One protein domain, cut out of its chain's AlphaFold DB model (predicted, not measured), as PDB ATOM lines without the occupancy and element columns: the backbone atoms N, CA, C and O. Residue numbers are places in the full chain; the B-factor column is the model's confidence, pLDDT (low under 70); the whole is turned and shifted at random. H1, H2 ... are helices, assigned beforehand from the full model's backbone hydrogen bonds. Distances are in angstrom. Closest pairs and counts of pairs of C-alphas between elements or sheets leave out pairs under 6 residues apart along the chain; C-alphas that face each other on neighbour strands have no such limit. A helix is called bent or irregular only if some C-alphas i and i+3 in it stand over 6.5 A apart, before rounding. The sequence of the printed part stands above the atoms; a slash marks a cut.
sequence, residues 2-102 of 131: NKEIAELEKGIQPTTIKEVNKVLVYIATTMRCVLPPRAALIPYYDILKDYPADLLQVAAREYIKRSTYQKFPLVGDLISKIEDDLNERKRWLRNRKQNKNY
ATOM      1  N   ASN A   2     -26.763 -18.680  16.992       66.00
ATOM      2  CA  ASN A   2     -28.091 -18.681  16.335       66.00
ATOM      3  C   ASN A   2     -28.746 -20.071  16.244       66.00
ATOM      4  O   ASN A   2     -29.956 -20.172  16.404       66.00
ATOM      5  N   LYS A   3     -27.946 -21.133  16.066       76.44
ATOM      6  CA  LYS A   3     -28.429 -22.525  16.067       76.44
ATOM      7  C   LYS A   3     -29.037 -22.942  17.416       76.44
ATOM      8  O   LYS A   3     -30.116 -23.509  17.439       76.44
ATOM      9  N   GLU A   4     -28.405 -22.549  18.519       76.19
ATOM     10  CA  GLU A   4     -28.831 -22.892  19.885       76.19
ATOM     11  C   GLU A   4     -30.206 -22.301  20.247       76.19
ATOM     12  O   GLU A   4     -31.046 -22.971  20.835       76.19
ATOM     13  N   ILE A   5     -30.489 -21.054  19.851       79.56
ATOM     14  CA  ILE A   5     -31.815 -20.451  20.077       79.56
ATOM     15  C   ILE A   5     -32.882 -21.114  19.207       79.56
ATOM     16  O   ILE A   5     -33.980 -21.350  19.695       79.56
ATOM     17  N   ALA A   6     -32.559 -21.453  17.956       81.75
ATOM     18  CA  ALA A   6     -33.488 -22.163  17.080       81.75
ATOM     19  C   ALA A   6     -33.822 -23.570  17.613       81.75
ATOM     20  O   ALA A   6     -34.951 -24.033  17.474       81.75
ATOM     21  N   GLU A   7     -32.866 -24.246  18.250       82.44
ATOM     22  CA  GLU A   7     -33.090 -25.527  18.929       82.44
ATOM     23  C   GLU A   7     -33.994 -25.373  20.157       82.44
ATOM     24  O   GLU A   7     -34.955 -26.128  20.308       82.44
ATOM     25  N   LEU A   8     -33.760 -24.352  20.987       78.50
ATOM     26  CA  LEU A   8     -34.625 -24.046  22.131       78.50
ATOM     27  C   LEU A   8     -36.047 -23.663  21.701       78.50
ATOM     28  O   LEU A   8     -37.010 -24.055  22.353       78.50
ATOM     29  N   GLU A   9     -36.193 -22.927  20.597       85.62
ATOM     30  CA  GLU A   9     -37.500 -22.586  20.028       85.62
ATOM     31  C   GLU A   9     -38.241 -23.822  19.526       85.62
ATOM     32  O   GLU A   9     -39.434 -23.949  19.782       85.62
ATOM     33  N   LYS A  10     -37.548 -24.767  18.880       84.94
ATOM     34  CA  LYS A  10     -38.144 -26.055  18.499       84.94
ATOM     35  C   LYS A  10     -38.616 -26.849  19.716       84.94
ATOM     36  O   LYS A  10     -39.702 -27.417  19.676       84.94
ATOM     37  N   GLY A  11     -37.849 -26.837  20.806       82.69
ATOM     38  CA  GLY A  11     -38.171 -27.549  22.049       82.69
ATOM     39  C   GLY A  11     -39.370 -27.002  22.835       82.69
ATOM     40  O   GLY A  11     -39.729 -27.582  23.858       82.69
ATOM     41  N   ILE A  12     -39.984 -25.899  22.395       88.69
ATOM     42  CA  ILE A  12     -41.204 -25.334  22.993       88.69
ATOM     43  C   ILE A  12     -42.390 -25.309  22.021       88.69
ATOM     44  O   ILE A  12     -43.448 -24.795  22.386       88.69
ATOM     45  N   GLN A  13     -42.228 -25.803  20.788       89.94
ATOM     46  CA  GLN A  13     -43.305 -25.745  19.803       89.94
ATOM     47  C   GLN A  13     -44.471 -26.656  20.203       89.94
ATOM     48  O   GLN A  13     -44.230 -27.806  20.582       89.94
ATOM     49  N   PRO A  14     -45.721 -26.172  20.076       91.56
ATOM     50  CA  PRO A  14     -46.907 -27.003  20.223       91.56
ATOM     51  C   PRO A  14     -46.878 -28.196  19.272       91.56
ATOM     52  O   PRO A  14     -46.309 -28.138  18.177       91.56
ATOM     53  N   THR A  15     -47.519 -29.281  19.685       93.50
ATOM     54  CA  THR A  15     -47.602 -30.499  18.889       93.50
ATOM     55  C   THR A  15     -48.858 -30.532  18.014       93.50
ATOM     56  O   THR A  15     -49.714 -29.651  18.043       93.50
ATOM     57  N   THR A  16     -48.996 -31.587  17.212       94.88
ATOM     58  CA  THR A  16     -50.203 -31.832  16.415       94.88
ATOM     59  C   THR A  16     -51.120 -32.843  17.097       94.88
ATOM     60  O   THR A  16     -50.660 -33.736  17.807       94.88
ATOM     61  N   ILE A  17     -52.420 -32.791  16.791       94.06
ATOM     62  CA  ILE A  17     -53.404 -33.791  17.255       94.06
ATOM     63  C   ILE A  17     -52.959 -35.219  16.897       94.06
ATOM     64  O   ILE A  17     -53.162 -36.153  17.670       94.06
ATOM     65  N   LYS A  18     -52.306 -35.397  15.741       94.50
ATOM     66  CA  LYS A  18     -51.775 -36.693  15.302       94.50
ATOM     67  C   LYS A  18     -50.714 -37.229  16.263       94.50
ATOM     68  O   LYS A  18     -50.735 -38.415  16.581       94.50
ATOM     69  N   GLU A  19     -49.801 -36.377  16.717       94.44
ATOM     70  CA  GLU A  19     -48.773 -36.750  17.690       94.44
ATOM     71  C   GLU A  19     -49.377 -37.014  19.072       94.44
ATOM     72  O   GLU A  19     -49.042 -38.025  19.686       94.44
ATOM     73  N   VAL A  20     -50.340 -36.198  19.520       95.94
ATOM     74  CA  VAL A  20     -51.091 -36.473  20.760       95.94
ATOM     75  C   VAL A  20     -51.737 -37.856  20.690       95.94
ATOM     76  O   VAL A  20     -51.552 -38.673  21.589       95.94
ATOM     77  N   ASN A  21     -52.432 -38.168  19.594       95.69
ATOM     78  CA  ASN A  21     -53.070 -39.468  19.418       95.69
ATOM     79  C   ASN A  21     -52.059 -40.625  19.463       95.69
ATOM     80  O   ASN A  21     -52.321 -41.633  20.111       95.69
ATOM     81  N   LYS A  22     -50.883 -40.483  18.835       95.94
ATOM     82  CA  LYS A  22     -49.822 -41.502  18.925       95.94
ATOM     83  C   LYS A  22     -49.399 -41.756  20.371       95.94
ATOM     84  O   LYS A  22     -49.246 -42.913  20.753       95.94
ATOM     85  N   VAL A  23     -49.229 -40.700  21.168       96.25
ATOM     86  CA  VAL A  23     -48.840 -40.816  22.581       96.25
ATOM     87  C   VAL A  23     -49.932 -41.512  23.397       96.25
ATOM     88  O   VAL A  23     -49.640 -42.440  24.148       96.25
ATOM     89  N   LEU A  24     -51.196 -41.131  23.212       96.25
ATOM     90  CA  LEU A  24     -52.330 -41.741  23.917       96.25
ATOM     91  C   LEU A  24     -52.509 -43.225  23.562       96.25
ATOM     92  O   LEU A  24     -52.695 -44.059  24.449       96.25
ATOM     93  N   VAL A  25     -52.384 -43.571  22.278       95.81
ATOM     94  CA  VAL A  25     -52.411 -44.964  21.805       95.81
ATOM     95  C   VAL A  25     -51.230 -45.753  22.361       95.81
ATOM     96  O   VAL A  25     -51.406 -46.897  22.782       95.81
ATOM     97  N   TYR A  26     -50.039 -45.155  22.406       96.06
ATOM     98  CA  TYR A  26     -48.861 -45.783  22.996       96.06
ATOM     99  C   TYR A  26     -49.090 -46.130  24.473       96.06
ATOM    100  O   TYR A  26     -48.805 -47.258  24.879       96.06
ATOM    101  N   ILE A  27     -49.669 -45.213  25.257       95.19
ATOM    102  CA  ILE A  27     -49.992 -45.457  26.671       95.19
ATOM    103  C   ILE A  27     -51.008 -46.593  26.810       95.19
ATOM    104  O   ILE A  27     -50.744 -47.543  27.548       95.19
ATOM    105  N   ALA A  28     -52.120 -46.542  26.067       95.12
ATOM    106  CA  ALA A  28     -53.148 -47.584  26.112       95.12
ATOM    107  C   ALA A  28     -52.581 -48.968  25.777       95.12
ATOM    108  O   ALA A  28     -52.804 -49.936  26.502       95.12
ATOM    109  N   THR A  29     -51.783 -49.041  24.709       94.50
ATOM    110  CA  THR A  29     -51.175 -50.291  24.245       94.50
ATOM    111  C   THR A  29     -50.171 -50.832  25.261       94.50
ATOM    112  O   THR A  29     -50.208 -52.013  25.599       94.50
ATOM    113  N   THR A  30     -49.299 -49.973  25.793       94.50
ATOM    114  CA  THR A  30     -48.243 -50.392  26.728       94.50
ATOM    115  C   THR A  30     -48.827 -50.843  28.062       94.50
ATOM    116  O   THR A  30     -48.392 -51.845  28.623       94.50
ATOM    117  N   MET A  31     -49.846 -50.139  28.553       93.06
ATOM    118  CA  MET A  31     -50.505 -50.468  29.816       93.06
ATOM    119  C   MET A  31     -51.609 -51.514  29.686       93.06
ATOM    120  O   MET A  31     -52.180 -51.906  30.702       93.06
ATOM    121  N   ARG A  32     -51.917 -51.962  28.462       92.31
ATOM    122  CA  ARG A  32     -53.022 -52.884  28.159       92.31
ATOM    123  C   ARG A  32     -54.367 -52.402  28.718       92.31
ATOM    124  O   ARG A  32     -55.172 -53.205  29.177       92.31
ATOM    125  N   CYS A  33     -54.610 -51.093  28.684       92.50
ATOM    126  CA  CYS A  33     -55.867 -50.501  29.133       92.50
ATOM    127  C   CYS A  33     -56.746 -50.086  27.945       92.50
ATOM    128  O   CYS A  33     -56.275 -49.915  26.819       92.50
ATOM    129  N   VAL A  34     -58.049 -49.945  28.195       92.94
ATOM    130  CA  VAL A  34     -59.016 -49.568  27.159       92.94
ATOM    131  C   VAL A  34     -58.771 -48.123  26.734       92.94
ATOM    132  O   VAL A  34     -58.800 -47.214  27.564       92.94
ATOM    133  N   LEU A  35     -58.558 -47.910  25.432       93.69
ATOM    134  CA  LEU A  35     -58.510 -46.570  24.857       93.69
ATOM    135  C   LEU A  35     -59.921 -45.954  24.906       93.69
ATOM    136  O   LEU A  35     -60.854 -46.555  24.365       93.69
ATOM    137  N   PRO A  36     -60.104 -44.774  25.525       94.00
ATOM    138  CA  PRO A  36     -61.407 -44.127  25.586       94.00
ATOM    139  C   PRO A  36     -61.989 -43.825  24.193       94.00
ATOM    140  O   PRO A  36     -61.240 -43.608  23.235       94.00
ATOM    141  N   PRO A  37     -63.327 -43.752  24.061       94.00
ATOM    142  CA  PRO A  37     -63.964 -43.371  22.807       94.00
ATOM    143  C   PRO A  37     -63.597 -41.936  22.419       94.00
ATOM    144  O   PRO A  37     -63.280 -41.101  23.266       94.00
ATOM    145  N   ARG A  38     -63.724 -41.614  21.127       91.25
ATOM    146  CA  ARG A  38     -63.312 -40.314  20.571       91.25
ATOM    147  C   ARG A  38     -63.867 -39.108  21.337       91.25
ATOM    148  O   ARG A  38     -63.125 -38.156  21.536       91.25
ATOM    149  N   ALA A  39     -65.120 -39.161  21.794       93.06
ATOM    150  CA  ALA A  39     -65.739 -38.087  22.577       93.06
ATOM    151  C   ALA A  39     -64.998 -37.811  23.900       93.06
ATOM    152  O   ALA A  39     -64.785 -36.658  24.258       93.06
ATOM    153  N   ALA A  40     -64.533 -38.861  24.582       92.50
ATOM    154  CA  ALA A  40     -63.763 -38.746  25.818       92.50
ATOM    155  C   ALA A  40     -62.308 -38.298  25.578       92.50
ATOM    156  O   ALA A  40     -61.653 -37.832  26.506       92.50
ATOM    157  N   LEU A  41     -61.805 -38.419  24.345       95.06
ATOM    158  CA  LEU A  41     -60.465 -37.966  23.960       95.06
ATOM    159  C   LEU A  41     -60.415 -36.486  23.549       95.06
ATOM    160  O   LEU A  41     -59.324 -35.927  23.489       95.06
ATOM    161  N   ILE A  42     -61.558 -35.830  23.306       95.00
ATOM    162  CA  ILE A  42     -61.609 -34.405  22.921       95.00
ATOM    163  C   ILE A  42     -60.823 -33.515  23.902       95.00
ATOM    164  O   ILE A  42     -59.933 -32.803  23.437       95.00
ATOM    165  N   PRO A  43     -61.014 -33.617  25.236       94.19
ATOM    166  CA  PRO A  43     -60.252 -32.804  26.185       94.19
ATOM    167  C   PRO A  43     -58.741 -33.055  26.121       94.19
ATOM    168  O   PRO A  43     -57.947 -32.140  26.323       94.19
ATOM    169  N   TYR A  44     -58.324 -34.285  25.803       96.62
ATOM    170  CA  TYR A  44     -56.908 -34.608  25.642       96.62
ATOM    171  C   TYR A  44     -56.337 -33.904  24.420       96.62
ATOM    172  O   TYR A  44     -55.260 -33.329  24.500       96.62
ATOM    173  N   TYR A  45     -57.048 -33.921  23.293       96.00
ATOM    174  CA  TYR A  45     -56.590 -33.234  22.090       96.00
ATOM    175  C   TYR A  45     -56.559 -31.725  22.269       96.00
ATOM    176  O   TYR A  45     -55.600 -31.098  21.829       96.00
ATOM    177  N   ASP A  46     -57.569 -31.151  22.918       94.75
ATOM    178  CA  ASP A  46     -57.653 -29.707  23.093       94.75
ATOM    179  C   ASP A  46     -56.588 -29.153  24.022       94.75
ATOM    180  O   ASP A  46     -56.084 -28.069  23.751       94.75
ATOM    181  N   ILE A  47     -56.211 -29.900  25.057       95.06
ATOM    182  CA  ILE A  47     -55.235 -29.427  26.035       95.06
ATOM    183  C   ILE A  47     -53.816 -29.861  25.652       95.06
ATOM    184  O   ILE A  47     -52.895 -29.050  25.638       95.06
ATOM    185  N   LEU A  48     -53.602 -31.135  25.304       95.56
ATOM    186  CA  LEU A  48     -52.249 -31.657  25.084       95.56
ATOM    187  C   LEU A  48     -51.607 -31.133  23.791       95.56
ATOM    188  O   LEU A  48     -50.384 -31.143  23.694       95.56
ATOM    189  N   LYS A  49     -52.387 -30.647  22.811       94.75
ATOM    190  CA  LYS A  49     -51.832 -30.062  21.575       94.75
ATOM    191  C   LYS A  49     -50.944 -28.841  21.839       94.75
ATOM    192  O   LYS A  49     -50.021 -28.598  21.071       94.75
ATOM    193  N   ASP A  50     -51.177 -28.128  22.938       93.56
ATOM    194  CA  ASP A  50     -50.430 -26.918  23.291       93.56
ATOM    195  C   ASP A  50     -49.040 -27.222  23.877       93.56
ATOM    196  O   ASP A  50     -48.222 -26.316  24.056       93.56
ATOM    197  N   TYR A  51     -48.744 -28.497  24.143       94.06
ATOM    198  CA  TYR A  51     -47.482 -28.940  24.726       94.06
ATOM    199  C   TYR A  51     -46.544 -29.570  23.679       94.06
ATOM    200  O   TYR A  51     -47.006 -30.176  22.708       94.06
ATOM    201  N   PRO A  52     -45.215 -29.479  23.875       94.56
ATOM    202  CA  PRO A  52     -44.245 -30.107  22.981       94.56
ATOM    203  C   PRO A  52     -44.344 -31.635  22.942       94.56
ATOM    204  O   PRO A  52     -44.535 -32.298  23.964       94.56
ATOM    205  N   ALA A  53     -44.161 -32.206  21.748       93.06
ATOM    206  CA  ALA A  53     -44.279 -33.645  21.506       93.06
ATOM    207  C   ALA A  53     -43.281 -34.480  22.325       93.06
ATOM    208  O   ALA A  53     -43.617 -35.565  22.796       93.06
ATOM    209  N   ASP A  54     -42.056 -33.985  22.487       93.12
ATOM    210  CA  ASP A  54     -41.005 -34.672  23.231       93.12
ATOM    211  C   ASP A  54     -41.329 -34.730  24.730       93.12
ATOM    212  O   ASP A  54     -41.220 -35.797  25.334       93.12
ATOM    213  N   LEU A  55     -41.826 -33.633  25.309       94.25
ATOM    214  CA  LEU A  55     -42.252 -33.601  26.710       94.25
ATOM    215  C   LEU A  55     -43.469 -34.498  26.959       94.25
ATOM    216  O   LEU A  55     -43.509 -35.214  27.957       94.25
ATOM    217  N   LEU A  56     -44.421 -34.544  26.022       95.31
ATOM    218  CA  LEU A  56     -45.547 -35.480  26.091       95.31
ATOM    219  C   LEU A  56     -45.085 -36.943  26.100       95.31
ATOM    220  O   LEU A  56     -45.628 -37.757  26.846       95.31
ATOM    221  N   GLN A  57     -44.072 -37.291  25.302       94.44
ATOM    222  CA  GLN A  57     -43.507 -38.642  25.298       94.44
ATOM    223  C   GLN A  57     -42.787 -38.974  26.608       94.44
ATOM    224  O   GLN A  57     -42.901 -40.101  27.095       94.44
ATOM    225  N   VAL A  58     -42.056 -38.017  27.186       93.62
ATOM    226  CA  VAL A  58     -41.411 -38.186  28.496       93.62
ATOM    227  C   VAL A  58     -42.467 -38.410  29.577       93.62
ATOM    228  O   VAL A  58     -42.404 -39.419  30.281       93.62
ATOM    229  N   ALA A  59     -43.493 -37.558  29.637       94.38
ATOM    230  CA  ALA A  59     -44.602 -37.685  30.581       94.38
ATOM    231  C   ALA A  59     -45.330 -39.030  30.448       94.38
ATOM    232  O   ALA A  59     -45.615 -39.689  31.446       94.38
ATOM    233  N   ALA A  60     -45.567 -39.489  29.216       94.88
ATOM    234  CA  ALA A  60     -46.160 -40.795  28.950       94.88
ATOM    235  C   ALA A  60     -45.314 -41.947  29.513       94.88
ATOM    236  O   ALA A  60     -45.842 -42.833  30.185       94.88
ATOM    237  N   ARG A  61     -43.996 -41.935  29.275       94.56
ATOM    238  CA  ARG A  61     -43.074 -42.957  29.802       94.56
ATOM    239  C   ARG A  61     -43.020 -42.935  31.325       94.56
ATOM    240  O   ARG A  61     -43.021 -43.996  31.947       94.56
ATOM    241  N   GLU A  62     -42.990 -41.749  31.927       93.19
ATOM    242  CA  GLU A  62     -43.029 -41.607  33.381       93.19
ATOM    243  C   GLU A  62     -44.323 -42.151  33.976       93.19
ATOM    244  O   GLU A  62     -44.275 -42.889  34.961       93.19
ATOM    245  N   TYR A  63     -45.465 -41.820  33.372       93.56
ATOM    246  CA  TYR A  63     -46.762 -42.320  33.808       93.56
ATOM    247  C   TYR A  63     -46.803 -43.849  33.751       93.56
ATOM    248  O   TYR A  63     -47.117 -44.484  34.754       93.56
ATOM    249  N   ILE A  64     -46.395 -44.450  32.627       93.12
ATOM    250  CA  ILE A  64     -46.334 -45.911  32.462       93.12
ATOM    251  C   ILE A  64     -45.442 -46.549  33.534       93.12
ATOM    252  O   ILE A  64     -45.811 -47.564  34.114       93.12
ATOM    253  N   LYS A  65     -44.278 -45.954  33.822       91.75
ATOM    254  CA  LYS A  65     -43.330 -46.480  34.816       91.75
ATOM    255  C   LYS A  65     -43.874 -46.412  36.245       91.75
ATOM    256  O   LYS A  65     -43.573 -47.289  37.050       91.75
ATOM    257  N   ARG A  66     -44.604 -45.347  36.583       89.56
ATOM    258  CA  ARG A  66     -45.128 -45.113  37.939       89.56
ATOM    259  C   ARG A  66     -46.465 -45.803  38.178       89.56
ATOM    260  O   ARG A  66     -46.796 -46.084  39.328       89.56
ATOM    261  N   SER A  67     -47.249 -46.028  37.129       87.62
ATOM    262  CA  SER A  67     -48.602 -46.533  37.284       87.62
ATOM    263  C   SER A  67     -48.602 -48.012  37.650       87.62
ATOM    264  O   SER A  67     -48.117 -48.864  36.910       87.62
ATOM    265  N   THR A  68     -49.174 -48.317  38.811       81.75
ATOM    266  CA  THR A  68     -49.345 -49.690  39.307       81.75
ATOM    267  C   THR A  68     -50.564 -50.375  38.687       81.75
ATOM    268  O   THR A  68     -50.641 -51.600  38.649       81.75
ATOM    269  N   TYR A  69     -51.524 -49.593  38.187       82.00
ATOM    270  CA  TYR A  69     -52.804 -50.084  37.687       82.00
ATOM    271  C   TYR A  69     -52.921 -49.876  36.180       82.00
ATOM    272  O   TYR A  69     -52.461 -48.872  35.641       82.00
ATOM    273  N   GLN A  70     -53.622 -50.783  35.501       86.62
ATOM    274  CA  GLN A  70     -53.912 -50.698  34.065       86.62
ATOM    275  C   GLN A  70     -55.019 -49.667  33.784       86.62
ATOM    276  O   GLN A  70     -56.093 -49.988  33.278       86.62
ATOM    277  N   LYS A  71     -54.774 -48.407  34.153       90.44
ATOM    278  CA  LYS A  71     -55.708 -47.293  33.992       90.44
ATOM    279  C   LYS A  71     -55.180 -46.290  32.974       90.44
ATOM    280  O   LYS A  71     -54.001 -45.932  32.988       90.44
ATOM    281  N   PHE A  72     -56.077 -45.813  32.116       93.62
ATOM    282  CA  PHE A  72     -55.790 -44.710  31.207       93.62
ATOM    283  C   PHE A  72     -55.536 -43.413  32.005       93.62
ATOM    284  O   PHE A  72     -56.296 -43.138  32.941       93.62
ATOM    285  N   PRO A  73     -54.475 -42.645  31.689       93.88
ATOM    286  CA  PRO A  73     -54.126 -41.433  32.432       93.88
ATOM    287  C   PRO A  73     -55.216 -40.386  32.301       93.88
ATOM    288  O   PRO A  73     -55.834 -40.282  31.246       93.88
ATOM    289  N   LEU A  74     -55.389 -39.562  33.328       94.38
ATOM    290  CA  LEU A  74     -56.095 -38.296  33.192       94.38
ATOM    291  C   LEU A  74     -55.188 -37.273  32.499       94.38
ATOM    292  O   LEU A  74     -53.962 -37.355  32.555       94.38
ATOM    293  N   VAL A  75     -55.792 -36.252  31.890       94.38
ATOM    294  CA  VAL A  75     -55.045 -35.147  31.264       94.38
ATOM    295  C   VAL A  75     -54.073 -34.494  32.261       94.38
ATOM    296  O   VAL A  75     -52.909 -34.273  31.934       94.38
ATOM    297  N   GLY A  76     -54.521 -34.254  33.499       92.69
ATOM    298  CA  GLY A  76     -53.697 -33.653  34.554       92.69
ATOM    299  C   GLY A  76     -52.491 -34.504  34.968       92.69
ATOM    300  O   GLY A  76     -51.436 -33.951  35.281       92.69
ATOM    301  N   ASP A  77     -52.601 -35.836  34.893       92.19
ATOM    302  CA  ASP A  77     -51.494 -36.744  35.223       92.19
ATOM    303  C   ASP A  77     -50.312 -36.533  34.269       92.19
ATOM    304  O   ASP A  77     -49.156 -36.573  34.687       92.19
ATOM    305  N   LEU A  78     -50.605 -36.253  32.995       93.81
ATOM    306  CA  LEU A  78     -49.596 -35.972  31.978       93.81
ATOM    307  C   LEU A  78     -49.057 -34.542  32.099       93.81
ATOM    308  O   LEU A  78     -47.845 -34.347  32.072       93.81
ATOM    309  N   ILE A  79     -49.932 -33.550  32.279       94.00
ATOM    310  CA  ILE A  79     -49.540 -32.131  32.347       94.00
ATOM    311  C   ILE A  79     -48.627 -31.847  33.536       94.00
ATOM    312  O   ILE A  79     -47.625 -31.152  33.379       94.00
ATOM    313  N   SER A  80     -48.917 -32.443  34.695       90.62
ATOM    314  CA  SER A  80     -48.108 -32.263  35.907       90.62
ATOM    315  C   SER A  80     -46.638 -32.670  35.740       90.62
ATOM    316  O   SER A  80     -45.802 -32.303  36.558       90.62
ATOM    317  N   LYS A  81     -46.305 -33.437  34.692       88.75
ATOM    318  CA  LYS A  81     -44.933 -33.843  34.345       88.75
ATOM    319  C   LYS A  81     -44.280 -32.985  33.273       88.75
ATOM    320  O   LYS A  81     -43.108 -33.175  32.986       88.75
ATOM    321  N   ILE A  82     -45.031 -32.075  32.668       91.62
ATOM    322  CA  ILE A  82     -44.581 -31.267  31.536       91.62
ATOM    323  C   ILE A  82     -44.349 -29.816  31.955       91.62
ATOM    324  O   ILE A  82     -43.454 -29.169  31.416       91.62
ATOM    325  N   GLU A  83     -45.160 -29.283  32.872       90.06
ATOM    326  CA  GLU A  83     -45.175 -27.847  33.167       90.06
ATOM    327  C   GLU A  83     -43.839 -27.310  33.678       90.06
ATOM    328  O   GLU A  83     -43.387 -26.278  33.181       90.06
ATOM    329  N   ASP A  84     -43.190 -28.014  34.605       88.00
ATOM    330  CA  ASP A  84     -41.911 -27.584  35.177       88.00
ATOM    331  C   ASP A  84     -40.821 -27.500  34.097       88.00
ATOM    332  O   ASP A  84     -40.220 -26.437  33.897       88.00
ATOM    333  N   ASP A  85     -40.656 -28.566  33.312       88.94
ATOM    334  CA  ASP A  85     -39.691 -28.636  32.210       88.94
ATOM    335  C   ASP A  85     -39.982 -27.590  31.124       88.94
ATOM    336  O   ASP A  85     -39.077 -26.933  30.594       88.94
ATOM    337  N   LEU A  86     -41.257 -27.396  30.774       91.06
ATOM    338  CA  LEU A  86     -41.656 -26.407  29.777       91.06
ATOM    339  C   LEU A  86     -41.365 -24.982  30.264       91.06
ATOM    340  O   LEU A  86     -40.893 -24.140  29.490       91.06
ATOM    341  N   ASN A  87     -41.641 -24.697  31.535       91.19
ATOM    342  CA  ASN A  87     -41.370 -23.402  32.148       91.19
ATOM    343  C   ASN A  87     -39.867 -23.125  32.221       91.19
ATOM    344  O   ASN A  87     -39.436 -22.004  31.923       91.19
ATOM    345  N   GLU A  88     -39.058 -24.139  32.519       88.75
ATOM    346  CA  GLU A  88     -37.603 -24.031  32.485       88.75
ATOM    347  C   GLU A  88     -37.091 -23.712  31.071       88.75
ATOM    348  O   GLU A  88     -36.371 -22.723  30.886       88.75
ATOM    349  N   ARG A  89     -37.537 -24.450  30.047       89.25
ATOM    350  CA  ARG A  89     -37.169 -24.188  28.641       89.25
ATOM    351  C   ARG A  89     -37.544 -22.773  28.202       89.25
ATOM    352  O   ARG A  89     -36.736 -22.071  27.586       89.25
ATOM    353  N   LYS A  90     -38.746 -22.308  28.563       88.88
ATOM    354  CA  LYS A  90     -39.203 -20.931  28.297       88.88
ATOM    355  C   LYS A  90     -38.308 -19.896  28.981       88.88
ATOM    356  O   LYS A  90     -37.976 -18.873  28.374       88.88
ATOM    357  N   ARG A  91     -37.889 -20.149  30.226       88.94
ATOM    358  CA  ARG A  91     -36.971 -19.276  30.972       88.94
ATOM    359  C   ARG A  91     -35.595 -19.221  30.313       88.94
ATOM    360  O   ARG A  91     -35.061 -18.128  30.122       88.94
ATOM    361  N   TRP A  92     -35.040 -20.361  29.911       86.69
ATOM    362  CA  TRP A  92     -33.748 -20.426  29.225       86.69
ATOM    363  C   TRP A  92     -33.771 -19.672  27.899       86.69
ATOM    364  O   TRP A  92     -32.875 -18.867  27.630       86.69
ATOM    365  N   LEU A  93     -34.828 -19.856  27.102       86.50
ATOM    366  CA  LEU A  93     -35.007 -19.128  25.852       86.50
ATOM    367  C   LEU A  93     -35.066 -17.613  26.087       86.50
ATOM    368  O   LEU A  93     -34.417 -16.852  25.367       86.50
ATOM    369  N   ARG A  94     -35.801 -17.166  27.115       86.75
ATOM    370  CA  ARG A  94     -35.884 -15.747  27.490       86.75
ATOM    371  C   ARG A  94     -34.511 -15.182  27.856       86.75
ATOM    372  O   ARG A  94     -34.121 -14.158  27.300       86.75
ATOM    373  N   ASN A  95     -33.762 -15.875  28.713       85.38
ATOM    374  CA  ASN A  95     -32.424 -15.452  29.135       85.38
ATOM    375  C   ASN A  95     -31.460 -15.359  27.940       85.38
ATOM    376  O   ASN A  95     -30.727 -14.382  27.794       85.38
ATOM    377  N   ARG A  96     -31.497 -16.339  27.026       80.62
ATOM    378  CA  ARG A  96     -30.661 -16.343  25.813       80.62
ATOM    379  C   ARG A  96     -31.030 -15.222  24.839       80.62
ATOM    380  O   ARG A  96     -30.136 -14.611  24.256       80.62
ATOM    381  N   LYS A  97     -32.324 -14.919  24.681       80.75
ATOM    382  CA  LYS A  97     -32.793 -13.782  23.869       80.75
ATOM    383  C   LYS A  97     -32.383 -12.435  24.473       80.75
ATOM    384  O   LYS A  97     -31.974 -11.553  23.730       80.75
ATOM    385  N   GLN A  98     -32.424 -12.285  25.796       76.50
ATOM    386  CA  GLN A  98     -31.991 -11.057  26.472       76.50
ATOM    387  C   GLN A  98     -30.470 -10.860  26.405       76.50
ATOM    388  O   GLN A  98     -30.016  -9.760  26.098       76.50
ATOM    389  N   ASN A  99     -29.672 -11.919  26.576       65.31
ATOM    390  CA  ASN A  99     -28.210 -11.837  26.456       65.31
ATOM    391  C   ASN A  99     -27.735 -11.445  25.044       65.31
ATOM    392  O   ASN A  99     -26.702 -10.791  24.910       65.31
ATOM    393  N   LYS A 100     -28.506 -11.758  23.989       57.44
ATOM    394  CA  LYS A 100     -28.257 -11.225  22.637       57.44
ATOM    395  C   LYS A 100     -28.346  -9.696  22.570       57.44
ATOM    396  O   LYS A 100     -27.590  -9.095  21.815       57.44
ATOM    397  N   ASN A 101     -29.233  -9.075  23.345       53.78
ATOM    398  CA  ASN A 101     -29.397  -7.619  23.339       53.78
ATOM    399  C   ASN A 101     -28.243  -6.903  24.060       53.78
ATOM    400  O   ASN A 101     -27.876  -5.805  23.659       53.78
ATOM    401  N   TYR A 102     -27.618  -7.533  25.060       47.16
ATOM    402  CA  TYR A 102     -26.460  -6.957  25.757       47.16
ATOM    403  C   TYR A 102     -25.153  -7.045  24.955       47.16
ATOM    404  O   TYR A 102     -24.318  -6.155  25.064       47.16
TER     405      TYR A 102
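This is residues 2 to 102 of the 131 residues of an uncharacterized protein of Alphaproteobacteria bacterium (UniProt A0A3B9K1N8). A small head of four helices ends in an arm of two: in the head H2 and H4 run side by side, H3 packs steeply on residues 17 to 21 of H2, and the short H5 bridges H3 and H4. The arm is made of the first and last helices, H1 and the long H6, which run side by side in opposite ways, and it makes much of the length. The printed part has 101 residues, 74 of them in six named helices, H1 to H6 in order along the chain, with no named strand: the class is all helix. It is only just loose, close to compact, with a radius of gyration of the C-alphas of 15.6 A, and it spans 53 by 26 by 19 A.

H1 is residues 2 to 10, 12.7 A from first to last C-alpha, and begins with C-alpha 2 at (-28.091, -18.681, 16.335). H2 is residues 17 to 31, 21.1 A long. H3 is residues 38 to 48, 14.8 A long; it is irregular, but only just, with C-alphas 40 and 43 at 6.9 A. H4 is residues 53 to 66, 20.1 A long, and begins with C-alpha 53 at (-44.279, -33.645, 21.506). H5 is residues 75 to 79. H6 is residues 83 to 102, 29.0 A long, and ends with C-alpha 102 at (-26.460, -6.957, 25.757).

H1 touches residues 89 to 97 of H6, opposite ways at a shallow tilt of 27 degrees; their closest C-alphas, of Leu 8 and Leu 93, are 6.2 A apart. H1 and H2 are apart. H2 touches H4, the same way at a shallow tilt of 16 degrees, with the closest C-alphas, of Val 23 and Gln 57, at 6.4 A. With residues 17 to 21 alone H2 touches H3, opposite ways at a steep tilt of 67 degrees, only just short of about perpendicular; the closest C-alphas are those of Ile 17 and Tyr 45, 5.8 A. H5 touches H3, closest at C-alphas Tyr 44 and Val 75, 5.9 A. H5 also touches H4, closest at C-alphas Ala 59 and Leu 78, 5.5 A. H5 and H6 meet only through their link. In H1, H2, H4 and H5 every O i to N i+4 pair is within hydrogen-bond range; in H3 it is 5 of 7 and in H6 15 of 16.

The C-alphas farthest apart, of Val 34 and Tyr 102, are 53.6 A apart. The printed part has no cut, and no link is long: H3 to H4 and H5 to H6 are tight. The mean pLDDT of the printed part is 89.4; residue 2 and residues 99 to 102 are under 70.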